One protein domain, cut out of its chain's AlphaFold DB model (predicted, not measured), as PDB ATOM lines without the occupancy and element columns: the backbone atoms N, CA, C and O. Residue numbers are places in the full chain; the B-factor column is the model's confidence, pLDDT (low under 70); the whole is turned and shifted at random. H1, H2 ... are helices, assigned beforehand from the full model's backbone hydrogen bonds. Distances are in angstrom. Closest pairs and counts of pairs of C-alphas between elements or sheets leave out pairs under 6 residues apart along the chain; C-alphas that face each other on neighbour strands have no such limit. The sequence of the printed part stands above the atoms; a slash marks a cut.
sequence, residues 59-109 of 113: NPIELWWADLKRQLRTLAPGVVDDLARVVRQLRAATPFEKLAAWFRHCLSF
ATOM      1  N   ASN A  59     353.131-278.294 155.011       89.38
ATOM      2  CA  ASN A  59     354.236-279.112 155.499       89.38
ATOM      3  C   ASN A  59     355.574-278.342 155.453       89.38
ATOM      4  O   ASN A  59     356.187-278.238 154.388       89.38
ATOM      5  N   PRO A  60     356.103-277.859 156.598       90.50
ATOM      6  CA  PRO A  60     357.339-277.071 156.627       90.50
ATOM      7  C   PRO A  60     358.563-277.783 156.036       90.50
ATOM      8  O   PRO A  60     359.498-277.118 155.582       90.50
ATOM      9  N   ILE A  61     358.581-279.125 156.019       93.06
ATOM     10  CA  ILE A  61     359.702-279.880 155.444       93.06
ATOM     11  C   ILE A  61     359.830-279.655 153.930       93.06
ATOM     12  O   ILE A  61     360.936-279.740 153.400       93.06
ATOM     13  N   GLU A  62     358.743-279.306 153.236       94.69
ATOM     14  CA  GLU A  62     358.764-279.031 151.794       94.69
ATOM     15  C   GLU A  62     359.567-277.764 151.483       94.69
ATOM     16  O   GLU A  62     360.366-277.738 150.542       94.69
ATOM     17  N   LEU A  63     359.443-276.735 152.329       95.19
ATOM     18  CA  LEU A  63     360.244-275.514 152.232       95.19
ATOM     19  C   LEU A  63     361.724-275.794 152.510       95.19
ATOM     20  O   LEU A  63     362.590-275.271 151.803       95.19
ATOM     21  N   TRP A  64     362.020-276.668 153.479       95.56
ATOM     22  CA  TRP A  64     363.391-277.117 153.734       95.56
ATOM     23  C   TRP A  64     363.968-277.877 152.534       95.56
ATOM     24  O   TRP A  64     365.077-277.576 152.094       95.56
ATOM     25  N   TRP A  65     363.213-278.804 151.937       95.88
ATOM     26  CA  TRP A  65     363.650-279.538 150.749       95.88
ATOM     27  C   TRP A  65     363.840-278.632 149.533       95.88
ATOM     28  O   TRP A  65     364.794-278.820 148.774       95.88
ATOM     29  N   ALA A  66     362.961-277.651 149.316       95.94
ATOM     30  CA  ALA A  66     363.110-276.671 148.243       95.94
ATOM     31  C   ALA A  66     364.405-275.855 148.405       95.94
ATOM     32  O   ALA A  66     365.164-275.687 147.446       95.94
ATOM     33  N   ASP A  67     364.688-275.408 149.628       96.31
ATOM     34  CA  ASP A  67     365.891-274.657 149.974       96.31
ATOM     35  C   ASP A  67     367.169-275.497 149.852       96.31
ATOM     36  O   ASP A  67     368.147-275.047 149.250       96.31
ATOM     37  N   LEU A  68     367.144-276.736 150.348       96.12
ATOM     38  CA  LEU A  68     368.243-277.688 150.225       96.12
ATOM     39  C   LEU A  68     368.551-277.975 148.752       96.12
ATOM     40  O   LEU A  68     369.697-277.851 148.330       96.12
ATOM     41  N   LYS A  69     367.534-278.302 147.943       94.62
ATOM     42  CA  LYS A  69     367.704-278.559 146.503       94.62
ATOM     43  C   LYS A  69     368.279-277.347 145.776       94.62
ATOM     44  O   LYS A  69     369.113-277.520 144.891       94.62
ATOM     45  N   ARG A  70     367.864-276.126 146.137       96.44
ATOM     46  CA  ARG A  70     368.432-274.894 145.566       96.44
ATOM     47  C   ARG A  70     369.932-274.797 145.848       96.44
ATOM     48  O   ARG A  70     370.698-274.579 144.920       96.44
ATOM     49  N   GLN A  71     370.345-275.021 147.093       95.50
ATOM     50  CA  GLN A  71     371.755-274.970 147.495       95.50
ATOM     51  C   GLN A  71     372.586-276.096 146.864       95.50
ATOM     52  O   GLN A  71     373.683-275.853 146.370       95.50
ATOM     53  N   LEU A  72     372.045-277.317 146.801       94.75
ATOM     54  CA  LEU A  72     372.706-278.453 146.155       94.75
ATOM     55  C   LEU A  72     372.935-278.225 144.658       94.75
ATOM     56  O   LEU A  72     373.985-278.602 144.153       94.75
ATOM     57  N   ARG A  73     371.998-277.579 143.951       93.75
ATOM     58  CA  ARG A  73     372.186-277.208 142.536       93.75
ATOM     59  C   ARG A  73     373.326-276.213 142.342       93.75
ATOM     60  O   ARG A  73     374.010-276.288 141.333       93.75
ATOM     61  N   THR A  74     373.530-275.305 143.294       92.50
ATOM     62  CA  THR A  74     374.652-274.357 143.264       92.50
ATOM     63  C   THR A  74     375.987-275.043 143.549       92.50
ATOM     64  O   THR A  74     376.983-274.708 142.920       92.50
ATOM     65  N   LEU A  75     376.017-275.997 144.484       90.94
ATOM     66  CA  LEU A  75     377.246-276.688 144.893       90.94
ATOM     67  C   LEU A  75     377.639-277.853 143.973       90.94
ATOM     68  O   LEU A  75     378.809-278.217 143.946       90.94
ATOM     69  N   ALA A  76     376.673-278.441 143.260       90.56
ATOM     70  CA  ALA A  76     376.848-279.525 142.290       90.56
ATOM     71  C   ALA A  76     377.783-280.671 142.761       90.56
ATOM     72  O   ALA A  76     378.780-280.959 142.100       90.56
ATOM     73  N   PRO A  77     377.493-281.344 143.897       86.06
ATOM     74  CA  PRO A  77     378.326-282.448 144.378       86.06
ATOM     75  C   PRO A  77     378.361-283.596 143.358       86.06
ATOM     76  O   PRO A  77     377.317-284.038 142.879       86.06
ATOM     77  N   GLY A  78     379.564-284.079 143.036       84.06
ATOM     78  CA  GLY A  78     379.782-285.042 141.950       84.06
ATOM     79  C   GLY A  78     379.565-286.515 142.315       84.06
ATOM     80  O   GLY A  78     379.392-287.332 141.415       84.06
ATOM     81  N   VAL A  79     379.559-286.872 143.606       85.88
ATOM     82  CA  VAL A  79     379.368-288.255 144.092       85.88
ATOM     83  C   VAL A  79     378.499-288.313 145.355       85.88
ATOM     84  O   VAL A  79     378.288-287.307 146.036       85.88
ATOM     85  N   VAL A  80     377.987-289.505 145.686       82.25
ATOM     86  CA  VAL A  80     377.038-289.715 146.800       82.25
ATOM     87  C   VAL A  80     377.634-289.362 148.170       82.25
ATOM     88  O   VAL A  80     376.948-288.744 148.985       82.25
ATOM     89  N   ASP A  81     378.903-289.687 148.426       83.94
ATOM     90  CA  ASP A  81     379.552-289.355 149.705       83.94
ATOM     91  C   ASP A  81     379.682-287.841 149.909       83.94
ATOM     92  O   ASP A  81     379.429-287.316 151.001       83.94
ATOM     93  N   ASP A  82     379.983-287.122 148.827       89.69
ATOM     94  CA  ASP A  82     379.995-285.666 148.815       89.69
ATOM     95  C   ASP A  82     378.598-285.096 149.036       89.69
ATOM     96  O   ASP A  82     378.445-284.168 149.829       89.69
ATOM     97  N   LEU A  83     377.564-285.684 148.428       93.25
ATOM     98  CA  LEU A  83     376.179-285.289 148.674       93.25
ATOM     99  C   LEU A  83     375.817-285.433 150.158       93.25
ATOM    100  O   LEU A  83     375.305-284.488 150.757       93.25
ATOM    101  N   ALA A  84     376.112-286.577 150.779       93.31
ATOM    102  CA  ALA A  84     375.789-286.813 152.184       93.31
ATOM    103  C   ALA A  84     376.520-285.829 153.114       93.31
ATOM    104  O   ALA A  84     375.929-285.297 154.060       93.31
ATOM    105  N   ARG A  85     377.799-285.549 152.835       94.25
ATOM    106  CA  ARG A  85     378.588-284.549 153.564       94.25
ATOM    107  C   ARG A  85     378.006-283.145 153.401       94.25
ATOM    108  O   ARG A  85     377.812-282.463 154.407       94.25
ATOM    109  N   VAL A  86     377.691-282.739 152.174       95.00
ATOM    110  CA  VAL A  86     377.113-281.424 151.878       95.00
ATOM    111  C   VAL A  86     375.749-281.271 152.550       95.00
ATOM    112  O   VAL A  86     375.524-280.274 153.226       95.00
ATOM    113  N   VAL A  87     374.861-282.265 152.478       95.62
ATOM    114  CA  VAL A  87     373.552-282.216 153.155       95.62
ATOM    115  C   VAL A  87     373.709-282.045 154.669       95.62
ATOM    116  O   VAL A  87     372.995-281.236 155.263       95.62
ATOM    117  N   ARG A  88     374.664-282.743 155.306       95.69
ATOM    118  CA  ARG A  88     374.957-282.553 156.741       95.69
ATOM    119  C   ARG A  88     375.407-281.124 157.049       95.69
ATOM    120  O   ARG A  88     374.924-280.547 158.020       95.69
ATOM    121  N   GLN A  89     376.284-280.556 156.223       95.56
ATOM    122  CA  GLN A  89     376.761-279.178 156.376       95.56
ATOM    123  C   GLN A  89     375.626-278.165 156.196       95.56
ATOM    124  O   GLN A  89     375.445-277.301 157.048       95.56
ATOM    125  N   LEU A  90     374.811-278.311 155.149       95.50
ATOM    126  CA  LEU A  90     373.670-277.432 154.881       95.50
ATOM    127  C   LEU A  90     372.617-277.503 155.993       95.50
ATOM    128  O   LEU A  90     372.097-276.474 156.421       95.50
ATOM    129  N   ARG A  91     372.336-278.703 156.515       95.00
ATOM    130  CA  ARG A  91     371.447-278.885 157.669       95.00
ATOM    131  C   ARG A  91     371.994-278.175 158.907       95.00
ATOM    132  O   ARG A  91     371.241-277.464 159.560       95.00
ATOM    133  N   ALA A  92     373.277-278.358 159.220       95.31
ATOM    134  CA  ALA A  92     373.912-277.731 160.381       95.31
ATOM    135  C   ALA A  92     373.995-276.200 160.255       95.31
ATOM    136  O   ALA A  92     373.894-275.497 161.254       95.31
ATOM    137  N   ALA A  93     374.141-275.690 159.031       95.50
ATOM    138  CA  ALA A  93     374.203-274.264 158.739       95.50
ATOM    139  C   ALA A  93     372.824-273.599 158.592       95.50
ATOM    140  O   ALA A  93     372.760-272.388 158.399       95.50
ATOM    141  N   THR A  94     371.719-274.358 158.638       95.56
ATOM    142  CA  THR A  94     370.372-273.788 158.486       95.56
ATOM    143  C   THR A  94     370.023-272.953 159.724       95.56
ATOM    144  O   THR A  94     369.890-273.525 160.809       95.56
ATOM    145  N   PRO A  95     369.819-271.630 159.594       96.00
ATOM    146  CA  PRO A  95     369.553-270.785 160.750       96.00
ATOM    147  C   PRO A  95     368.180-271.051 161.373       96.00
ATOM    148  O   PRO A  95     367.204-271.358 160.675       96.00
ATOM    149  N   PHE A  96     368.083-270.897 162.695       95.00
ATOM    150  CA  PHE A  96     366.849-271.165 163.434       95.00
ATOM    151  C   PHE A  96     365.713-270.217 163.030       95.00
ATOM    152  O   PHE A  96     364.568-270.639 162.894       95.00
ATOM    153  N   GLU A  97     366.016-268.948 162.770       96.50
ATOM    154  CA  GLU A  97     365.051-267.946 162.324       96.50
ATOM    155  C   GLU A  97     364.401-268.312 160.986       96.50
ATOM    156  O   GLU A  97     363.215-268.039 160.777       96.50
ATOM    157  N   LYS A  98     365.151-268.991 160.112       95.88
ATOM    158  CA  LYS A  98     364.671-269.476 158.820       95.88
ATOM    159  C   LYS A  98     363.737-270.668 158.994       95.88
ATOM    160  O   LYS A  98     362.655-270.675 158.414       95.88
ATOM    161  N   LEU A  99     364.113-271.619 159.857       94.25
ATOM    162  CA  LEU A  99     363.233-272.718 160.264       94.25
ATOM    163  C   LEU A  99     361.927-272.161 160.839       94.25
ATOM    164  O   LEU A  99     360.847-272.487 160.354       94.25
ATOM    165  N   ALA A 100     362.016-271.248 161.804       92.75
ATOM    166  CA  ALA A 100     360.852-270.627 162.419       92.75
ATOM    167  C   ALA A 100     359.976-269.876 161.399       92.75
ATOM    168  O   ALA A 100     358.752-269.903 161.511       92.75
ATOM    169  N   ALA A 101     360.570-269.231 160.389       94.06
ATOM    170  CA  ALA A 101     359.826-268.568 159.319       94.06
ATOM    171  C   ALA A 101     359.039-269.553 158.442       94.06
ATOM    172  O   ALA A 101     357.892-269.265 158.112       94.06
ATOM    173  N   TRP A 102     359.604-270.717 158.110       94.38
ATOM    174  CA  TRP A 102     358.890-271.765 157.371       94.38
ATOM    175  C   TRP A 102     357.725-272.345 158.166       94.38
ATOM    176  O   TRP A 102     356.627-272.472 157.635       94.38
ATOM    177  N   PHE A 103     357.936-272.622 159.456       90.38
ATOM    178  CA  PHE A 103     356.850-273.046 160.338       90.38
ATOM    179  C   PHE A 103     355.756-271.983 160.416       90.38
ATOM    180  O   PHE A 103     354.591-272.317 160.243       90.38
ATOM    181  N   ARG A 104     356.112-270.702 160.597       88.56
ATOM    182  CA  ARG A 104     355.128-269.613 160.554       88.56
ATOM    183  C   ARG A 104     354.379-269.601 159.229       88.56
ATOM    184  O   ARG A 104     353.168-269.596 159.272       88.56
ATOM    185  N   HIS A 105     355.056-269.663 158.086       89.69
ATOM    186  CA  HIS A 105     354.409-269.639 156.772       89.69
ATOM    187  C   HIS A 105     353.382-270.769 156.581       89.69
ATOM    188  O   HIS A 105     352.254-270.511 156.170       89.69
ATOM    189  N   CYS A 106     353.754-272.007 156.913       86.81
ATOM    190  CA  CYS A 106     352.880-273.170 156.738       86.81
ATOM    191  C   CYS A 106     351.738-273.219 157.763       86.81
ATOM    192  O   CYS A 106     350.661-273.726 157.464       86.81
ATOM    193  N   LEU A 107     351.976-272.716 158.977       78.19
ATOM    194  CA  LEU A 107     351.071-272.868 160.119       78.19
ATOM    195  C   LEU A 107     350.324-271.571 160.486       78.19
ATOM    196  O   LEU A 107     349.509-271.589 161.402       78.19
ATOM    197  N   SER A 108     350.565-270.456 159.778       70.50
ATOM    198  CA  SER A 108     349.902-269.159 160.008       70.50
ATOM    199  C   SER A 108     348.509-269.041 159.396       70.50
ATOM    200  O   SER A 108     347.823-268.053 159.651       70.50
ATOM    201  N   PHE A 109     348.073-269.995 158.568       54.25
ATOM    202  CA  PHE A 109     346.677-270.015 158.128       54.25
ATOM    203  C   PHE A 109     345.758-270.219 159.350       54.25
ATOM    204  O   PHE A 109     346.172-270.893 160.295       54.25
TER     205      PHE A 109
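What this domain is: This is residues 59 to 109 of the 113 residues of the protein "ISRm2011-2 transposase protein" of Stigmatella aurantiaca (strain DW4/3-1) (UniProt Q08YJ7). A long helix, H1, runs along one side of a loose rod, and the chain folds back over it as H2 and then H3, which pack slantwise on two different parts of H1 and stay apart from each other. The printed part has 51 residues with three named helices, H1, H2, H3 in chain order, and no named strand; the class is all helix. The whole is loose, with a radius of gyration of the C-alphas of 12.3 A and spans of 40 by 16 by 15 A.

Where its parts are: Find C-alpha 60 at (357.339, -277.071, 156.627); from there H1, residues 60 to 75, runs 23.1 A. H2, residues 80 to 92, covers 18.4 A. H3, residues 96 to 107, covers 16.2 A and ends at C-alpha 107, (351.071, -272.868, 160.119).

How they stand to each other: Look at residues 68 to 72 of H1, which touch residues 86 to 90 of H2; the closest C-alphas, of Leu 68 and Leu 90, are 7.2 A apart. These helices run opposite ways at a steep tilt of 56 degrees. Residues 60 to 64 of H1 touch H3, the closest C-alphas being those of Pro 60 and Phe 103, 5.5 A apart, opposite ways at a steep tilt of 48 degrees. H2 and H3 are apart. In H1, H2 and H3 every O i to N i+4 pair is within hydrogen-bond range.

The domain as a whole: The two C-alphas farthest apart, of Val 79 and Phe 109, are 40.0 A apart. Both links are tight, and the printed part has no cut. Of the printed residues, one has a pLDDT under 70, namely residue 109, and the mean pLDDT of the printed part is 91.4.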